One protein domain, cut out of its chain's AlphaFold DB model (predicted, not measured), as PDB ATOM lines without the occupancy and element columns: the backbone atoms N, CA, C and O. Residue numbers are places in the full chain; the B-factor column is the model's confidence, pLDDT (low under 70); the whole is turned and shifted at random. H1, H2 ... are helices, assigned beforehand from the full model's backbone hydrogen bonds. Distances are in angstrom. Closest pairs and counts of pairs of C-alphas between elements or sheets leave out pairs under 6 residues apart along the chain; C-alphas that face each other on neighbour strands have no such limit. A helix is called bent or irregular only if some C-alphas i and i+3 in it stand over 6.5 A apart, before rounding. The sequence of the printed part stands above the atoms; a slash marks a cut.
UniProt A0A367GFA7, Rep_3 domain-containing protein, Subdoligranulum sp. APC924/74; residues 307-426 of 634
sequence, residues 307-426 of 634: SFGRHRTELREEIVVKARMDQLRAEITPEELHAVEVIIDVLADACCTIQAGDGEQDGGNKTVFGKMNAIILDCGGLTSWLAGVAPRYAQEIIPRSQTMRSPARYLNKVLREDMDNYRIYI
ATOM      1  N   SER A 307     198.531 144.850 115.907       64.38
ATOM      2  CA  SER A 307     198.372 143.962 117.070       64.38
ATOM      3  C   SER A 307     197.924 142.541 116.711       64.38
ATOM      4  O   SER A 307     198.250 141.601 117.437       64.38
ATOM      5  N   PHE A 308     197.273 142.351 115.558       69.50
ATOM      6  CA  PHE A 308     196.921 141.025 115.036       69.50
ATOM      7  C   PHE A 308     198.146 140.181 114.653       69.50
ATOM      8  O   PHE A 308     198.040 138.964 114.523       69.50
ATOM      9  N   GLY A 309     199.332 140.787 114.522       66.69
ATOM     10  CA  GLY A 309     200.569 140.074 114.196       66.69
ATOM     11  C   GLY A 309     200.959 138.983 115.202       66.69
ATOM     12  O   GLY A 309     201.635 138.028 114.822       66.69
ATOM     13  N   ARG A 310     200.474 139.061 116.451       70.50
ATOM     14  CA  ARG A 310     200.756 138.078 117.516       70.50
ATOM     15  C   ARG A 310     199.997 136.758 117.356       70.50
ATOM     16  O   ARG A 310     200.456 135.729 117.851       70.50
ATOM     17  N   HIS A 311     198.851 136.779 116.673       75.62
ATOM     18  CA  HIS A 311     197.925 135.651 116.587       75.62
ATOM     19  C   HIS A 311     197.554 135.369 115.125       75.62
ATOM     20  O   HIS A 311     196.593 135.913 114.587       75.62
ATOM     21  N   ARG A 312     198.303 134.462 114.479       80.44
ATOM     22  CA  ARG A 312     198.117 134.078 113.063       80.44
ATOM     23  C   ARG A 312     196.671 133.708 112.716       80.44
ATOM     24  O   ARG A 312     196.195 134.048 111.638       80.44
ATOM     25  N   THR A 313     195.990 132.970 113.592       76.88
ATOM     26  CA  THR A 313     194.608 132.515 113.373       76.88
ATOM     27  C   THR A 313     193.631 133.684 113.327       76.88
ATOM     28  O   THR A 313     192.847 133.773 112.389       76.88
ATOM     29  N   GLU A 314     193.749 134.617 114.271       73.69
ATOM     30  CA  GLU A 314     192.911 135.818 114.349       73.69
ATOM     31  C   GLU A 314     193.188 136.757 113.169       73.69
ATOM     32  O   GLU A 314     192.264 137.271 112.546       73.69
ATOM     33  N   LEU A 315     194.460 136.916 112.787       79.12
ATOM     34  CA  LEU A 315     194.836 137.697 111.610       79.12
ATOM     35  C   LEU A 315     194.273 137.102 110.314       79.12
ATOM     36  O   LEU A 315     193.820 137.833 109.439       79.12
ATOM     37  N   ARG A 316     194.307 135.775 110.172       83.12
ATOM     38  CA  ARG A 316     193.760 135.092 108.996       83.12
ATOM     39  C   ARG A 316     192.253 135.307 108.889       83.12
ATOM     40  O   ARG A 316     191.768 135.596 107.800       83.12
ATOM     41  N   GLU A 317     191.528 135.161 109.995       77.12
ATOM     42  CA  GLU A 317     190.088 135.434 110.051       77.12
ATOM     43  C   GLU A 317     189.791 136.889 109.674       77.12
ATOM     44  O   GLU A 317     188.921 137.144 108.844       77.12
ATOM     45  N   GLU A 318     190.590 137.828 110.174       75.38
ATOM     46  CA  GLU A 318     190.461 139.244 109.841       75.38
ATOM     47  C   GLU A 318     190.690 139.511 108.345       75.38
ATOM     48  O   GLU A 318     189.875 140.168 107.696       75.38
ATOM     49  N   ILE A 319     191.739 138.936 107.746       81.88
ATOM     50  CA  ILE A 319     192.010 139.050 106.302       81.88
ATOM     51  C   ILE A 319     190.858 138.453 105.476       81.88
ATOM     52  O   ILE A 319     190.471 139.035 104.463       81.88
ATOM     53  N   VAL A 320     190.273 137.328 105.904       81.25
ATOM     54  CA  VAL A 320     189.108 136.706 105.248       81.25
ATOM     55  C   VAL A 320     187.903 137.648 105.239       81.25
ATOM     56  O   VAL A 320     187.228 137.770 104.210       81.25
ATOM     57  N   VAL A 321     187.644 138.346 106.349       70.94
ATOM     58  CA  VAL A 321     186.535 139.305 106.412       70.94
ATOM     59  C   VAL A 321     186.816 140.530 105.534       70.94
ATOM     60  O   VAL A 321     185.938 140.938 104.770       70.94
ATOM     61  N   LYS A 322     188.049 141.064 105.534       73.50
ATOM     62  CA  LYS A 322     188.452 142.166 104.631       73.50
ATOM     63  C   LYS A 322     188.416 141.785 103.153       73.50
ATOM     64  O   LYS A 322     188.171 142.633 102.298       73.50
ATOM     65  N   ALA A 323     188.680 140.520 102.840       78.75
ATOM     66  CA  ALA A 323     188.604 139.993 101.484       78.75
ATOM     67  C   ALA A 323     187.158 139.887 100.978       78.75
ATOM     68  O   ALA A 323     186.954 139.827  99.766       78.75
ATOM     69  N   ARG A 324     186.156 139.898 101.875       76.19
ATOM     70  CA  ARG A 324     184.744 139.615 101.572       76.19
ATOM     71  C   ARG A 324     184.603 138.327 100.761       76.19
ATOM     72  O   ARG A 324     184.094 138.336  99.640       76.19
ATOM     73  N   MET A 325     185.063 137.212 101.332       74.81
ATOM     74  CA  MET A 325     185.081 135.914 100.643       74.81
ATOM     75  C   MET A 325     183.720 135.508 100.057       74.81
ATOM     76  O   MET A 325     183.689 134.868  99.011       74.81
ATOM     77  N   ASP A 326     182.606 135.927 100.660       75.94
ATOM     78  CA  ASP A 326     181.259 135.680 100.129       75.94
ATOM     79  C   ASP A 326     181.009 136.369  98.775       75.94
ATOM     80  O   ASP A 326     180.380 135.787  97.894       75.94
ATOM     81  N   GLN A 327     181.540 137.581  98.577       75.88
ATOM     82  CA  GLN A 327     181.462 138.300  97.300       75.88
ATOM     83  C   GLN A 327     182.409 137.682  96.268       75.88
ATOM     84  O   GLN A 327     182.010 137.455  95.129       75.88
ATOM     85  N   LEU A 328     183.636 137.334  96.674       78.06
ATOM     86  CA  LEU A 328     184.605 136.675  95.788       78.06
ATOM     87  C   LEU A 328     184.081 135.329  95.278       78.06
ATOM     88  O   LEU A 328     184.206 135.039  94.093       78.06
ATOM     89  N   ARG A 329     183.416 134.543  96.134       80.62
ATOM     90  CA  ARG A 329     182.782 133.268  95.755       80.62
ATOM     91  C   ARG A 329     181.734 133.407  94.654       80.62
ATOM     92  O   ARG A 329     181.534 132.457  93.908       80.62
ATOM     93  N   ALA A 330     181.060 134.552  94.564       76.69
ATOM     94  CA  ALA A 330     180.056 134.804  93.534       76.69
ATOM     95  C   ALA A 330     180.668 135.269  92.201       76.69
ATOM     96  O   ALA A 330     180.026 135.146  91.159       76.69
ATOM     97  N   GLU A 331     181.887 135.816  92.220       72.94
ATOM     98  CA  GLU A 331     182.506 136.470  91.060       72.94
ATOM     99  C   GLU A 331     183.621 135.655  90.389       72.94
ATOM    100  O   GLU A 331     184.007 135.972  89.264       72.94
ATOM    101  N   ILE A 332     184.157 134.645  91.076       81.38
ATOM    102  CA  ILE A 332     185.429 133.992  90.751       81.38
ATOM    103  C   ILE A 332     185.242 132.472  90.625       81.38
ATOM    104  O   ILE A 332     184.367 131.883  91.260       81.38
ATOM    105  N   THR A 333     186.057 131.814  89.794       85.94
ATOM    106  CA  THR A 333     185.997 130.353  89.613       85.94
ATOM    107  C   THR A 333     186.480 129.584  90.857       85.94
ATOM    108  O   THR A 333     187.242 130.123  91.660       85.94
ATOM    109  N   PRO A 334     186.111 128.299  91.037       83.88
ATOM    110  CA  PRO A 334     186.574 127.497  92.177       83.88
ATOM    111  C   PRO A 334     188.106 127.371  92.277       83.88
ATOM    112  O   PRO A 334     188.655 127.321  93.377       83.88
ATOM    113  N   GLU A 335     188.804 127.349  91.138       82.69
ATOM    114  CA  GLU A 335     190.272 127.277  91.071       82.69
ATOM    115  C   GLU A 335     190.926 128.585  91.534       82.69
ATOM    116  O   GLU A 335     191.895 128.588  92.294       82.69
ATOM    117  N   GLU A 336     190.356 129.715  91.127       84.12
ATOM    118  CA  GLU A 336     190.777 131.043  91.559       84.12
ATOM    119  C   GLU A 336     190.402 131.313  93.027       84.12
ATOM    120  O   GLU A 336     191.165 131.957  93.743       84.12
ATOM    121  N   LEU A 337     189.290 130.763  93.525       86.50
ATOM    122  CA  LEU A 337     188.929 130.817  94.943       86.50
ATOM    123  C   LEU A 337     189.956 130.075  95.810       86.50
ATOM    124  O   LEU A 337     190.393 130.610  96.829       86.50
ATOM    125  N   HIS A 338     190.391 128.883  95.387       86.25
ATOM    126  CA  HIS A 338     191.478 128.167  96.056       86.25
ATOM    127  C   HIS A 338     192.774 128.990  96.050       86.25
ATOM    128  O   HIS A 338     193.484 129.055  97.054       86.25
ATOM    129  N   ALA A 339     193.058 129.685  94.946       86.94
ATOM    130  CA  ALA A 339     194.206 130.576  94.870       86.94
ATOM    131  C   ALA A 339     194.118 131.747  95.861       86.94
ATOM    132  O   ALA A 339     195.117 132.075  96.501       86.94
ATOM    133  N   VAL A 340     192.931 132.331  96.046       87.19
ATOM    134  CA  VAL A 340     192.685 133.365  97.061       87.19
ATOM    135  C   VAL A 340     192.925 132.831  98.473       87.19
ATOM    136  O   VAL A 340     193.589 133.500  99.262       87.19
ATOM    137  N   GLU A 341     192.453 131.628  98.800       86.62
ATOM    138  CA  GLU A 341     192.690 131.019 100.117       86.62
ATOM    139  C   GLU A 341     194.189 130.831 100.396       86.62
ATOM    140  O   GLU A 341     194.667 131.187 101.475       86.62
ATOM    141  N   VAL A 342     194.951 130.374  99.397       86.12
ATOM    142  CA  VAL A 342     196.414 130.248  99.488       86.12
ATOM    143  C   VAL A 342     197.083 131.615  99.674       86.12
ATOM    144  O   VAL A 342     197.991 131.740 100.495       86.12
ATOM    145  N   ILE A 343     196.641 132.655  98.959       87.50
ATOM    146  CA  ILE A 343     197.162 134.022  99.125       87.50
ATOM    147  C   ILE A 343     196.921 134.526 100.553       87.50
ATOM    148  O   ILE A 343     197.836 135.075 101.163       87.50
ATOM    149  N   ILE A 344     195.722 134.314 101.101       88.88
ATOM    150  CA  ILE A 344     195.361 134.723 102.466       88.88
ATOM    151  C   ILE A 344     196.248 134.023 103.502       88.88
ATOM    152  O   ILE A 344     196.749 134.672 104.421       88.88
ATOM    153  N   ASP A 345     196.486 132.722 103.341       85.88
ATOM    154  CA  ASP A 345     197.359 131.964 104.239       85.88
ATOM    155  C   ASP A 345     198.815 132.455 104.188       85.88
ATOM    156  O   ASP A 345     199.442 132.641 105.234       85.88
ATOM    157  N   VAL A 346     199.333 132.759 102.992       85.88
ATOM    158  CA  VAL A 346     200.691 133.300 102.819       85.88
ATOM    159  C   VAL A 346     200.796 134.743 103.333       85.88
ATOM    160  O   VAL A 346     201.834 135.109 103.886       85.88
ATOM    161  N   LEU A 347     199.742 135.559 103.204       85.62
ATOM    162  CA  LEU A 347     199.668 136.911 103.774       85.62
ATOM    163  C   LEU A 347     199.701 136.880 105.302       85.62
ATOM    164  O   LEU A 347     200.480 137.623 105.903       85.62
ATOM    165  N   ALA A 348     198.899 136.011 105.924       86.38
ATOM    166  CA  ALA A 348     198.887 135.837 107.372       86.38
ATOM    167  C   ALA A 348     200.272 135.401 107.882       86.38
ATOM    168  O   ALA A 348     200.803 135.994 108.821       86.38
ATOM    169  N   ASP A 349     200.916 134.446 107.201       85.00
ATOM    170  CA  ASP A 349     202.280 134.017 107.525       85.00
ATOM    171  C   ASP A 349     203.309 135.141 107.341       85.00
ATOM    172  O   ASP A 349     204.188 135.330 108.182       85.00
ATOM    173  N   ALA A 350     203.217 135.922 106.261       82.75
ATOM    174  CA  ALA A 350     204.138 137.025 105.987       82.75
ATOM    175  C   ALA A 350     204.021 138.164 107.011       82.75
ATOM    176  O   ALA A 350     205.022 138.799 107.341       82.75
ATOM    177  N   CYS A 351     202.814 138.412 107.513       81.81
ATOM    178  CA  CYS A 351     202.531 139.421 108.524       81.81
ATOM    179  C   CYS A 351     202.999 139.000 109.928       81.81
ATOM    180  O   CYS A 351     203.469 139.847 110.686       81.81
ATOM    181  N   CYS A 352     202.921 137.708 110.259       81.94
ATOM    182  CA  CYS A 352     203.365 137.159 111.546       81.94
ATOM    183  C   CYS A 352     204.862 136.789 111.586       81.94
ATOM    184  O   CYS A 352     205.396 136.512 112.658       81.94
ATOM    185  N   THR A 353     205.563 136.759 110.444       80.38
ATOM    186  CA  THR A 353     206.993 136.408 110.382       80.38
ATOM    187  C   THR A 353     207.883 137.644 110.234       80.38
ATOM    188  O   THR A 353     207.807 138.393 109.257       80.38
ATOM    189  N   ILE A 354     208.776 137.845 111.202       76.31
ATOM    190  CA  ILE A 354     209.741 138.952 111.214       76.31
ATOM    191  C   ILE A 354     211.071 138.438 110.650       76.31
ATOM    192  O   ILE A 354     211.666 137.505 111.190       76.31
ATOM    193  N   GLN A 355     211.528 139.013 109.535       70.94
ATOM    194  CA  GLN A 355     212.816 138.680 108.913       70.94
ATOM    195  C   GLN A 355     213.898 139.691 109.316       70.94
ATOM    196  O   GLN A 355     213.600 140.817 109.708       70.94
ATOM    197  N   ALA A 356     215.173 139.306 109.205       55.84
ATOM    198  CA  ALA A 356     216.295 140.194 109.516       55.84
ATOM    199  C   ALA A 356     216.301 141.414 108.571       55.84
ATOM    200  O   ALA A 356     216.579 141.274 107.382       55.84
ATOM    201  N   GLY A 357     215.987 142.597 109.111       63.00
ATOM    202  CA  GLY A 357     215.874 143.860 108.368       63.00
ATOM    203  C   GLY A 357     214.451 144.428 108.274       63.00
ATOM    204  O   GLY A 357     214.307 145.603 107.942       63.00
ATOM    205  N   ASP A 358     213.417 143.647 108.608       68.94
ATOM    206  CA  ASP A 358     212.041 144.142 108.724       68.94
ATOM    207  C   ASP A 358     211.811 144.790 110.101       68.94
ATOM    208  O   ASP A 358     212.293 144.309 111.127       68.94
ATOM    209  N   GLY A 359     211.070 145.902 110.132       71.56
ATOM    210  CA  GLY A 359     210.663 146.535 111.387       71.56
ATOM    211  C   GLY A 359     209.543 145.752 112.073       71.56
ATOM    212  O   GLY A 359     208.633 145.265 111.406       71.56
ATOM    213  N   GLU A 360     209.569 145.674 113.399       79.12
ATOM    214  CA  GLU A 360     208.481 145.110 114.204       79.12
ATOM    215  C   GLU A 360     207.602 146.233 114.773       79.12
ATOM    216  O   GLU A 360     208.105 147.268 115.221       79.12
ATOM    217  N   GLN A 361     206.283 146.036 114.748       66.88
ATOM    218  CA  GLN A 361     205.326 146.900 115.433       66.88
ATOM    219  C   GLN A 361     204.186 146.045 115.999       66.88
ATOM    220  O   GLN A 361     203.566 145.291 115.258       66.88
ATOM    221  N   ASP A 362     203.939 146.137 117.309       62.06
ATOM    222  CA  ASP A 362     202.915 145.379 118.052       62.06
ATOM    223  C   ASP A 362     202.899 143.851 117.835       62.06
ATOM    224  O   ASP A 362     201.893 143.192 118.095       62.06
ATOM    225  N   GLY A 363     204.036 143.256 117.463       65.19
ATOM    226  CA  GLY A 363     204.168 141.822 117.184       65.19
ATOM    227  C   GLY A 363     203.863 141.427 115.735       65.19
ATOM    228  O   GLY A 363     203.802 140.239 115.436       65.19
ATOM    229  N   GLY A 364     203.675 142.397 114.833       74.44
ATOM    230  CA  GLY A 364     203.533 142.194 113.393       74.44
ATOM    231  C   GLY A 364     204.699 142.765 112.583       74.44
ATOM    232  O   GLY A 364     205.379 143.711 112.993       74.44
ATOM    233  N   ASN A 365     204.915 142.208 111.390       82.62
ATOM    234  CA  ASN A 365     205.888 142.706 110.421       82.62
ATOM    235  C   ASN A 365     205.421 144.052 109.842       82.62
ATOM    236  O   ASN A 365     204.517 144.106 109.002       82.62
ATOM    237  N   LYS A 366     206.057 145.147 110.271       80.06
ATOM    238  CA  LYS A 366     205.664 146.520 109.938       80.06
ATOM    239  C   LYS A 366     205.623 146.770 108.430       80.06
ATOM    240  O   LYS A 366     204.725 147.452 107.944       80.06
ATOM    241  N   THR A 367     206.584 146.217 107.692       80.88
ATOM    242  CA  THR A 367     206.707 146.408 106.243       80.88
ATOM    243  C   THR A 367     205.536 145.762 105.505       80.88
ATOM    244  O   THR A 367     204.926 146.384 104.637       80.88
ATOM    245  N   VAL A 368     205.200 144.518 105.859       81.88
ATOM    246  CA  VAL A 368     204.143 143.748 105.183       81.88
ATOM    247  C   VAL A 368     202.760 144.272 105.560       81.88
ATOM    248  O   VAL A 368     201.945 144.512 104.669       81.88
ATOM    249  N   PHE A 369     202.516 144.536 106.848       80.44
ATOM    250  CA  PHE A 369     201.265 145.143 107.309       80.44
ATOM    251  C   PHE A 369     201.039 146.525 106.691       80.44
ATOM    252  O   PHE A 369     199.929 146.827 106.260       80.44
ATOM    253  N   GLY A 370     202.086 147.351 106.590       78.25
ATOM    254  CA  GLY A 370     202.002 148.663 105.950       78.25
ATOM    255  C   GLY A 370     201.575 148.574 104.484       78.25
ATOM    256  O   GLY A 370     200.678 149.303 104.065       78.25
ATOM    257  N   LYS A 371     202.153 147.636 103.720       82.19
ATOM    258  CA  LYS A 371     201.773 147.391 102.317       82.19
ATOM    259  C   LYS A 371     200.350 146.846 102.192       82.19
ATOM    260  O   LYS A 371     199.588 147.324 101.363       82.19
ATOM    261  N   MET A 372     199.968 145.889 103.036       82.94
ATOM    262  CA  MET A 372     198.611 145.333 103.048       82.94
ATOM    263  C   MET A 372     197.564 146.414 103.348       82.94
ATOM    264  O   MET A 372     196.558 146.518 102.652       82.94
ATOM    265  N   ASN A 373     197.833 147.276 104.329       80.62
ATOM    266  CA  ASN A 373     196.959 148.394 104.666       80.62
ATOM    267  C   ASN A 373     196.911 149.459 103.560       80.62
ATOM    268  O   ASN A 373     195.846 150.019 103.319       80.62
ATOM    269  N   ALA A 374     198.012 149.693 102.840       76.12
ATOM    270  CA  ALA A 374     198.014 150.560 101.661       76.12
ATOM    271  C   ALA A 374     197.132 150.000 100.530       76.12
ATOM    272  O   ALA A 374     196.375 150.754  99.929       76.12
ATOM    273  N   ILE A 375     197.162 148.683 100.286       77.94
ATOM    274  CA  ILE A 375     196.276 148.022  99.312       77.94
ATOM    275  C   ILE A 375     194.809 148.208  99.709       77.94
ATOM    276  O   ILE A 375     194.001 148.589  98.866       77.94
ATOM    277  N   ILE A 376     194.468 147.990 100.984       72.75
ATOM    278  CA  ILE A 376     193.098 148.170 101.491       72.75
ATOM    279  C   ILE A 376     192.611 149.605 101.252       72.75
ATOM    280  O   ILE A 376     191.500 149.793 100.759       72.75
ATOM    281  N   LEU A 377     193.441 150.602 101.571       65.06
ATOM    282  CA  LEU A 377     193.092 152.016 101.425       65.06
ATOM    283  C   LEU A 377     192.954 152.435  99.955       65.06
ATOM    284  O   LEU A 377     191.961 153.061  99.594       65.06
ATOM    285  N   ASP A 378     193.913 152.065  99.104       67.75
ATOM    286  CA  ASP A 378     193.932 152.469  97.693       67.75
ATOM    287  C   ASP A 378     192.864 151.748  96.854       67.75
ATOM    288  O   ASP A 378     192.359 152.307  95.882       67.75
ATOM    289  N   CYS A 379     192.527 150.502  97.205       64.25
ATOM    290  CA  CYS A 379     191.641 149.647  96.409       64.25
ATOM    291  C   CYS A 379     190.202 149.579  96.948       64.25
ATOM    292  O   CYS A 379     189.370 148.881  96.362       64.25
ATOM    293  N   GLY A 380     189.908 150.276  98.053       59.84
ATOM    294  CA  GLY A 380     188.606 150.227  98.725       59.84
ATOM    295  C   GLY A 380     188.290 148.856  99.338       59.84
ATOM    296  O   GLY A 380     187.130 148.457  99.371       59.84
ATOM    297  N   GLY A 381     189.318 148.119  99.774       70.88
ATOM    298  CA  GLY A 381     189.223 146.750 100.297       70.88
ATOM    299  C   GLY A 381     190.155 145.752  99.596       70.88
ATOM    300  O   GLY A 381     190.704 146.022  98.529       70.88
ATOM    301  N   LEU A 382     190.331 144.567 100.192       80.00
ATOM    302  CA  LEU A 382     191.152 143.482  99.618       80.00
ATOM    303  C   LEU A 382     190.450 142.747  98.462       80.00
ATOM    304  O   LEU A 382     191.115 142.095  97.662       80.00
ATOM    305  N   THR A 383     189.125 142.866  98.350       79.50
ATOM    306  CA  THR A 383     188.291 142.155  97.367       79.50
ATOM    307  C   THR A 383     188.712 142.415  95.918       79.50
ATOM    308  O   THR A 383     188.926 141.476  95.158       79.50
ATOM    309  N   SER A 384     188.873 143.680  95.520       77.56
ATOM    310  CA  SER A 384     189.196 144.061  94.136       77.56
ATOM    311  C   SER A 384     190.596 143.604  93.715       77.56
ATOM    312  O   SER A 384     190.781 143.082  92.615       77.56
ATOM    313  N   TRP A 385     191.574 143.735  94.613       84.88
ATOM    314  CA  TRP A 385     192.939 143.271  94.387       84.88
ATOM    315  C   TRP A 385     193.022 141.741  94.311       84.88
ATOM    316  O   TRP A 385     193.603 141.212  93.363       84.88
ATOM    317  N   LEU A 386     192.385 141.023  95.245       85.75
ATOM    318  CA  LEU A 386     192.343 139.557  95.229       85.75
ATOM    319  C   LEU A 386     191.658 139.030  93.965       85.75
ATOM    320  O   LEU A 386     192.176 138.102  93.350       85.75
ATOM    321  N   ALA A 387     190.568 139.660  93.518       81.44
ATOM    322  CA  ALA A 387     189.897 139.294  92.272       81.44
ATOM    323  C   ALA A 387     190.784 139.477  91.029       81.44
ATOM    324  O   ALA A 387     190.739 138.660  90.111       81.44
ATOM    325  N   GLY A 388     191.620 140.519  90.994       81.19
ATOM    326  CA  GLY A 388     192.553 140.755  89.890       81.19
ATOM    327  C   GLY A 388     193.782 139.838  89.903       81.19
ATOM    328  O   GLY A 388     194.301 139.482  88.841       81.19
ATOM    329  N   VAL A 389     194.249 139.449  91.092       85.94
ATOM    330  CA  VAL A 389     195.445 138.615  91.294       85.94
ATOM    331  C   VAL A 389     195.143 137.115  91.165       85.94
ATOM    332  O   VAL A 389     195.980 136.365  90.652       85.94
ATOM    333  N   ALA A 390     193.949 136.671  91.570       85.81
ATOM    334  CA  ALA A 390     193.565 135.258  91.620       85.81
ATOM    335  C   ALA A 390     193.789 134.468  90.310       85.81
ATOM    336  O   ALA A 390     194.356 133.374  90.397       85.81
ATOM    337  N   PRO A 391     193.481 134.996  89.103       85.00
ATOM    338  CA  PRO A 391     193.703 134.269  87.850       85.00
ATOM    339  C   PRO A 391     195.176 133.916  87.614       85.00
ATOM    340  O   PRO A 391     195.501 132.810  87.183       85.00
ATOM    341  N   ARG A 392     196.098 134.836  87.943       85.06
ATOM    342  CA  ARG A 392     197.546 134.613  87.795       85.06
ATOM    343  C   ARG A 392     198.048 133.573  88.797       85.06
ATOM    344  O   ARG A 392     198.907 132.753  88.465       85.06
ATOM    345  N   TYR A 393     197.506 133.588  90.015       87.69
ATOM    346  CA  TYR A 393     197.894 132.622  91.038       87.69
ATOM    347  C   TYR A 393     197.397 131.214  90.718       87.69
ATOM    348  O   TYR A 393     198.185 130.275  90.825       87.69
ATOM    349  N   ALA A 394     196.153 131.082  90.255       86.38
ATOM    350  CA  ALA A 394     195.576 129.803  89.857       86.38
ATOM    351  C   ALA A 394     196.299 129.184  88.647       86.38
ATOM    352  O   ALA A 394     196.655 128.008  88.683       86.38
ATOM    353  N   GLN A 395     196.564 129.974  87.599       84.81
ATOM    354  CA  GLN A 395     197.071 129.452  86.323       84.81
ATOM    355  C   GLN A 395     198.590 129.240  86.296       84.81
ATOM    356  O   GLN A 395     199.065 128.281  85.694       84.81
ATOM    357  N   GLU A 396     199.368 130.124  86.927       83.69
ATOM    358  CA  GLU A 396     200.825 130.152  86.738       83.69
ATOM    359  C   GLU A 396     201.601 129.919  88.035       83.69
ATOM    360  O   GLU A 396     202.542 129.126  88.064       83.69
ATOM    361  N   ILE A 397     201.244 130.618  89.116       86.81
ATOM    362  CA  ILE A 397     202.107 130.699  90.304       86.81
ATOM    363  C   ILE A 397     201.955 129.462  91.193       86.81
ATOM    364  O   ILE A 397     202.969 128.898  91.611       86.81
ATOM    365  N   ILE A 398     200.727 129.008  91.467       86.69
ATOM    366  CA  ILE A 398     200.483 127.839  92.325       86.69
ATOM    367  C   ILE A 398     201.031 126.556  91.684       86.69
ATOM    368  O   ILE A 398     201.837 125.894  92.349       86.69
ATOM    369  N   PRO A 399     200.743 126.231  90.406       86.69
ATOM    370  CA  PRO A 399     201.329 125.057  89.756       86.69
ATOM    371  C   PRO A 399     202.863 125.113  89.714       86.69
ATOM    372  O   PRO A 399     203.545 124.136  90.024       86.69
ATOM    373  N   ARG A 400     203.441 126.286  89.418       85.00
ATOM    374  CA  ARG A 400     204.901 126.468  89.393       85.00
ATOM    375  C   ARG A 400     205.530 126.322  90.775       85.00
ATOM    376  O   ARG A 400     206.618 125.757  90.887       85.00
ATOM    377  N   SER A 401     204.859 126.777  91.833       86.25
ATOM    378  CA  SER A 401     205.350 126.647  93.209       86.25
ATOM    379  C   SER A 401     205.560 125.188  93.627       86.25
ATOM    380  O   SER A 401     206.531 124.898  94.323       86.25
ATOM    381  N   GLN A 402     204.723 124.263  93.139       85.19
ATOM    382  CA  GLN A 402     204.796 122.832  93.454       85.19
ATOM    383  C   GLN A 402     206.031 122.150  92.846       85.19
ATOM    384  O   GLN A 402     206.508 121.150  93.371       85.19
ATOM    385  N   THR A 403     206.592 122.720  91.775       84.19
ATOM    386  CA  THR A 403     207.826 122.226  91.137       84.19
ATOM    387  C   THR A 403     209.110 122.729  91.806       84.19
ATOM    388  O   THR A 403     210.208 122.281  91.476       84.19
ATOM    389  N   MET A 404     208.998 123.668  92.752       82.38
ATOM    390  CA  MET A 404     210.136 124.297  93.422       82.38
ATOM    391  C   MET A 404     210.534 123.549  94.698       82.38
ATOM    392  O   MET A 404     209.711 122.969  95.399       82.38
ATOM    393  N   ARG A 405     211.814 123.657  95.077       77.69
ATOM    394  CA  ARG A 405     212.376 123.009  96.279       77.69
ATOM    395  C   ARG A 405     211.743 123.479  97.600       77.69
ATOM    396  O   ARG A 405     211.791 122.761  98.591       77.69
ATOM    397  N   SER A 406     211.186 124.690  97.629       81.94
ATOM    398  CA  SER A 406     210.475 125.249  98.787       81.94
ATOM    399  C   SER A 406     209.276 126.092  98.323       81.94
ATOM    400  O   SER A 406     209.437 127.301  98.108       81.94
ATOM    401  N   PRO A 407     208.086 125.483  98.175       80.81
ATOM    402  CA  PRO A 407     206.896 126.156  97.647       80.81
ATOM    403  C   PRO A 407     206.503 127.411  98.443       80.81
ATOM    404  O   PRO A 407     206.291 128.473  97.862       80.81
ATOM    405  N   ALA A 408     206.533 127.342  99.780       76.56
ATOM    406  CA  ALA A 408     206.148 128.454 100.659       76.56
ATOM    407  C   ALA A 408     207.048 129.699 100.523       76.56
ATOM    408  O   ALA A 408     206.557 130.826 100.500       76.56
ATOM    409  N   ARG A 409     208.371 129.521 100.378       78.81
ATOM    410  CA  ARG A 409     209.299 130.653 100.167       78.81
ATOM    411  C   ARG A 409     209.108 131.303  98.803       78.81
ATOM    412  O   ARG A 409     209.240 132.518  98.692       78.81
ATOM    413  N   TYR A 410     208.823 130.499  97.780       84.12
ATOM    414  CA  TYR A 410     208.546 131.003  96.440       84.12
ATOM    415  C   TYR A 410     207.261 131.839  96.430       84.12
ATOM    416  O   TYR A 410     207.291 132.976  95.968       84.12
ATOM    417  N   LEU A 411     206.182 131.328  97.032       84.00
ATOM    418  CA  LEU A 411     204.908 132.043  97.144       84.00
ATOM    419  C   LEU A 411     205.045 133.357  97.923       84.00
ATOM    420  O   LEU A 411     204.580 134.383  97.449       84.00
ATOM    421  N   ASN A 412     205.745 133.360  99.063       83.50
ATOM    422  CA  ASN A 412     205.956 134.584  99.845       83.50
ATOM    423  C   ASN A 412     206.753 135.643  99.060       83.50
ATOM    424  O   ASN A 412     206.427 136.825  99.106       83.50
ATOM    425  N   LYS A 413     207.771 135.217  98.299       83.81
ATOM    426  CA  LYS A 413     208.567 136.123  97.460       83.81
ATOM    427  C   LYS A 413     207.717 136.767  96.361       83.81
ATOM    428  O   LYS A 413     207.729 137.987  96.235       83.81
ATOM    429  N   VAL A 414     206.979 135.958  95.601       84.81
ATOM    430  CA  VAL A 414     206.132 136.442  94.498       84.81
ATOM    431  C   VAL A 414     205.003 137.330  95.028       84.81
ATOM    432  O   VAL A 414     204.751 138.393  94.475       84.81
ATOM    433  N   LEU A 415     204.406 136.965  96.166       86.06
ATOM    434  CA  LEU A 415     203.385 137.772  96.830       86.06
ATOM    435  C   LEU A 415     203.901 139.154  97.224       86.06
ATOM    436  O   LEU A 415     203.214 140.142  96.993       86.06
ATOM    437  N   ARG A 416     205.112 139.258  97.782       82.44
ATOM    438  CA  ARG A 416     205.700 140.562  98.129       82.44
ATOM    439  C   ARG A 416     205.933 141.432  96.890       82.44
ATOM    440  O   ARG A 416     205.652 142.624  96.945       82.44
ATOM    441  N   GLU A 417     206.385 140.839  95.785       82.50
ATOM    442  CA  GLU A 417     206.548 141.536  94.499       82.50
ATOM    443  C   GLU A 417     205.193 142.006  93.926       82.50
ATOM    444  O   GLU A 417     205.091 143.115  93.399       82.50
ATOM    445  N   ASP A 418     204.133 141.208  94.075       83.31
ATOM    446  CA  ASP A 418     202.776 141.564  93.640       83.31
ATOM    447  C   ASP A 418     202.106 142.596  94.555       83.31
ATOM    448  O   ASP A 418     201.349 143.440  94.074       83.31
ATOM    449  N   MET A 419     202.415 142.579  95.853       80.62
ATOM    450  CA  MET A 419     202.014 143.616  96.806       80.62
ATOM    451  C   MET A 419     202.727 144.943  96.553       80.62
ATOM    452  O   MET A 419     202.174 145.978  96.893       80.62
ATOM    453  N   ASP A 420     203.924 144.942  95.964       80.94
ATOM    454  CA  ASP A 420     204.608 146.172  95.540       80.94
ATOM    455  C   ASP A 420     204.023 146.736  94.238       80.94
ATOM    456  O   ASP A 420     204.007 147.948  94.028       80.94
ATOM    457  N   ASN A 421     203.466 145.866  93.394       80.62
ATOM    458  CA  ASN A 421     202.888 146.211  92.095       80.62
ATOM    459  C   ASN A 421     201.355 146.089  92.056       80.62
ATOM    460  O   ASN A 421     200.764 145.928  90.985       80.62
ATOM    461  N   TYR A 422     200.693 146.189  93.211       75.19
ATOM    462  CA  TYR A 422     199.262 145.906  93.377       75.19
ATOM    463  C   TYR A 422     198.348 146.691  92.421       75.19
ATOM    464  O   TYR A 422     197.303 146.187  92.009       75.19
ATOM    465  N   ARG A 423     198.772 147.889  91.993       70.81
ATOM    466  CA  ARG A 423     198.036 148.754  91.054       70.81
ATOM    467  C   ARG A 423     197.802 148.132  89.674       70.81
ATOM    468  O   ARG A 423     196.829 148.488  89.016       70.81
ATOM    469  N   ILE A 424     198.642 147.189  89.244       72.19
ATOM    470  CA  ILE A 424     198.505 146.509  87.944       72.19
ATOM    471  C   ILE A 424     197.236 145.638  87.904       72.19
ATOM    472  O   ILE A 424     196.636 145.449  86.846       72.19
ATOM    473  N   TYR A 425     196.783 145.150  89.059       67.62
ATOM    474  CA  TYR A 425     195.672 144.201  89.160       67.62
ATOM    475  C   TYR A 425     194.293 144.861  89.283       67.62
ATOM    476  O   TYR A 425     193.283 144.167  89.240       67.62
ATOM    477  N   ILE A 426     194.231 146.194  89.371       56.06
ATOM    478  CA  ILE A 426     192.985 146.948  89.597       56.06
ATOM    479  C   ILE A 426     192.160 147.117  88.298       56.06
ATOM    480  O   ILE A 426     190.946 147.284  88.351       56.06
TER     481      ILE A 426
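What this domain is: This is residues 307 to 426 of the 634 residues of the protein "Rep_3 domain-containing protein" of Subdoligranulum sp. APC924/74 (UniProt A0A367GFA7). One long helix, H4, runs through the middle, and the hairpin of H6 and H7 crosses one side of it nearly at right angles, while H2 packs on another side. H5 folds back from H4 and touches the end of H7 and the beginning of H6, where the short helix H8 also packs on H6. The printed part has 120 residues with eight named helices, H1 to H8 in chain order, and no named strand; the class is all helix, with mostly crossed packing. The whole is compact, with a radius of gyration of the C-alphas of 13.6 A, and rounded, spanning 36 by 35 by 26 A.

Where its parts are: H1 is residues 307 to 310, with C-alpha 307 at (198.372, 143.962, 117.070). H2 is residues 312 to 323, 16.1 A long, and H3 is residues 325 to 331. H4, residues 334 to 352, is 27.4 A long from C-alpha 334 at (186.574, 127.497, 92.177). H5, residues 366 to 379, is 19.7 A long. H6, residues 382 to 402, is 25.5 A long; it has a kink of 64 degrees near residue 392 and is irregular, C-alphas 395 and 398 being 7.1 A apart. H7, residues 407 to 420, is 20.3 A long. H8, residues 422 to 426, ends with C-alpha 426 at (192.985, 146.948, 89.597).

How they stand to each other: H6 is the hub, touching six helices. With residues 335 to 340 alone, H4 touches H6, about perpendicular at 85 degrees; their closest C-alphas, of Glu 336 and Ala 390, are 5.1 A apart. H6 and H7 form a helical hairpin, opposite ways at a steep tilt of 35.1 degrees, only just past shallow; Ser 401 and Pro 407 have the closest C-alphas, 4.7 A apart. H7 also touches H4, about perpendicular at 86 degrees, closest at the C-alphas of Val 346 and Asn 412, 6.2 A. H2 touches H4 at a steep tilt of 48 degrees, opposite ways, closest at the C-alphas of Arg 316 and Ala 348, 5.4 A. H4 and H5 form a helical hairpin, closest at the C-alphas of Cys 351 and Val 368, 5.7 A. H8 touches H6, closest at the C-alphas of Gly 388 and Tyr 425, 4.7 A. H3 touches H6, closest at the C-alphas of Leu 328 and Thr 383, 6.8 A. H1 only just touches H4, with 3 pairs of C-alphas within 8 A, the closest those of Gly 309 and Cys 352, 4.8 A. H1 and H3 are apart. In H2, H4, H5 and H7 every O i to N i+4 pair is within hydrogen-bond range, against 2 of 3 in H3, 12 of 17 in H6 and 0 of 1 in H8, where 2 of 2 O i to N i+3 pairs are; H1 is too short for an O i to N i+4 pair.

The domain as a whole: The two C-alphas farthest apart, of Ala 330 and Ala 356, are 40.0 A apart. The printed part has no cut. The link from H4 to H5, residues 353 to 365, is long; the other links are tight. Mean pLDDT of the printed part is 78.9, with 15 residues under 70: 307 to 309, 356 to 358, 361 to 363, 377 to 380 and 425 to 426.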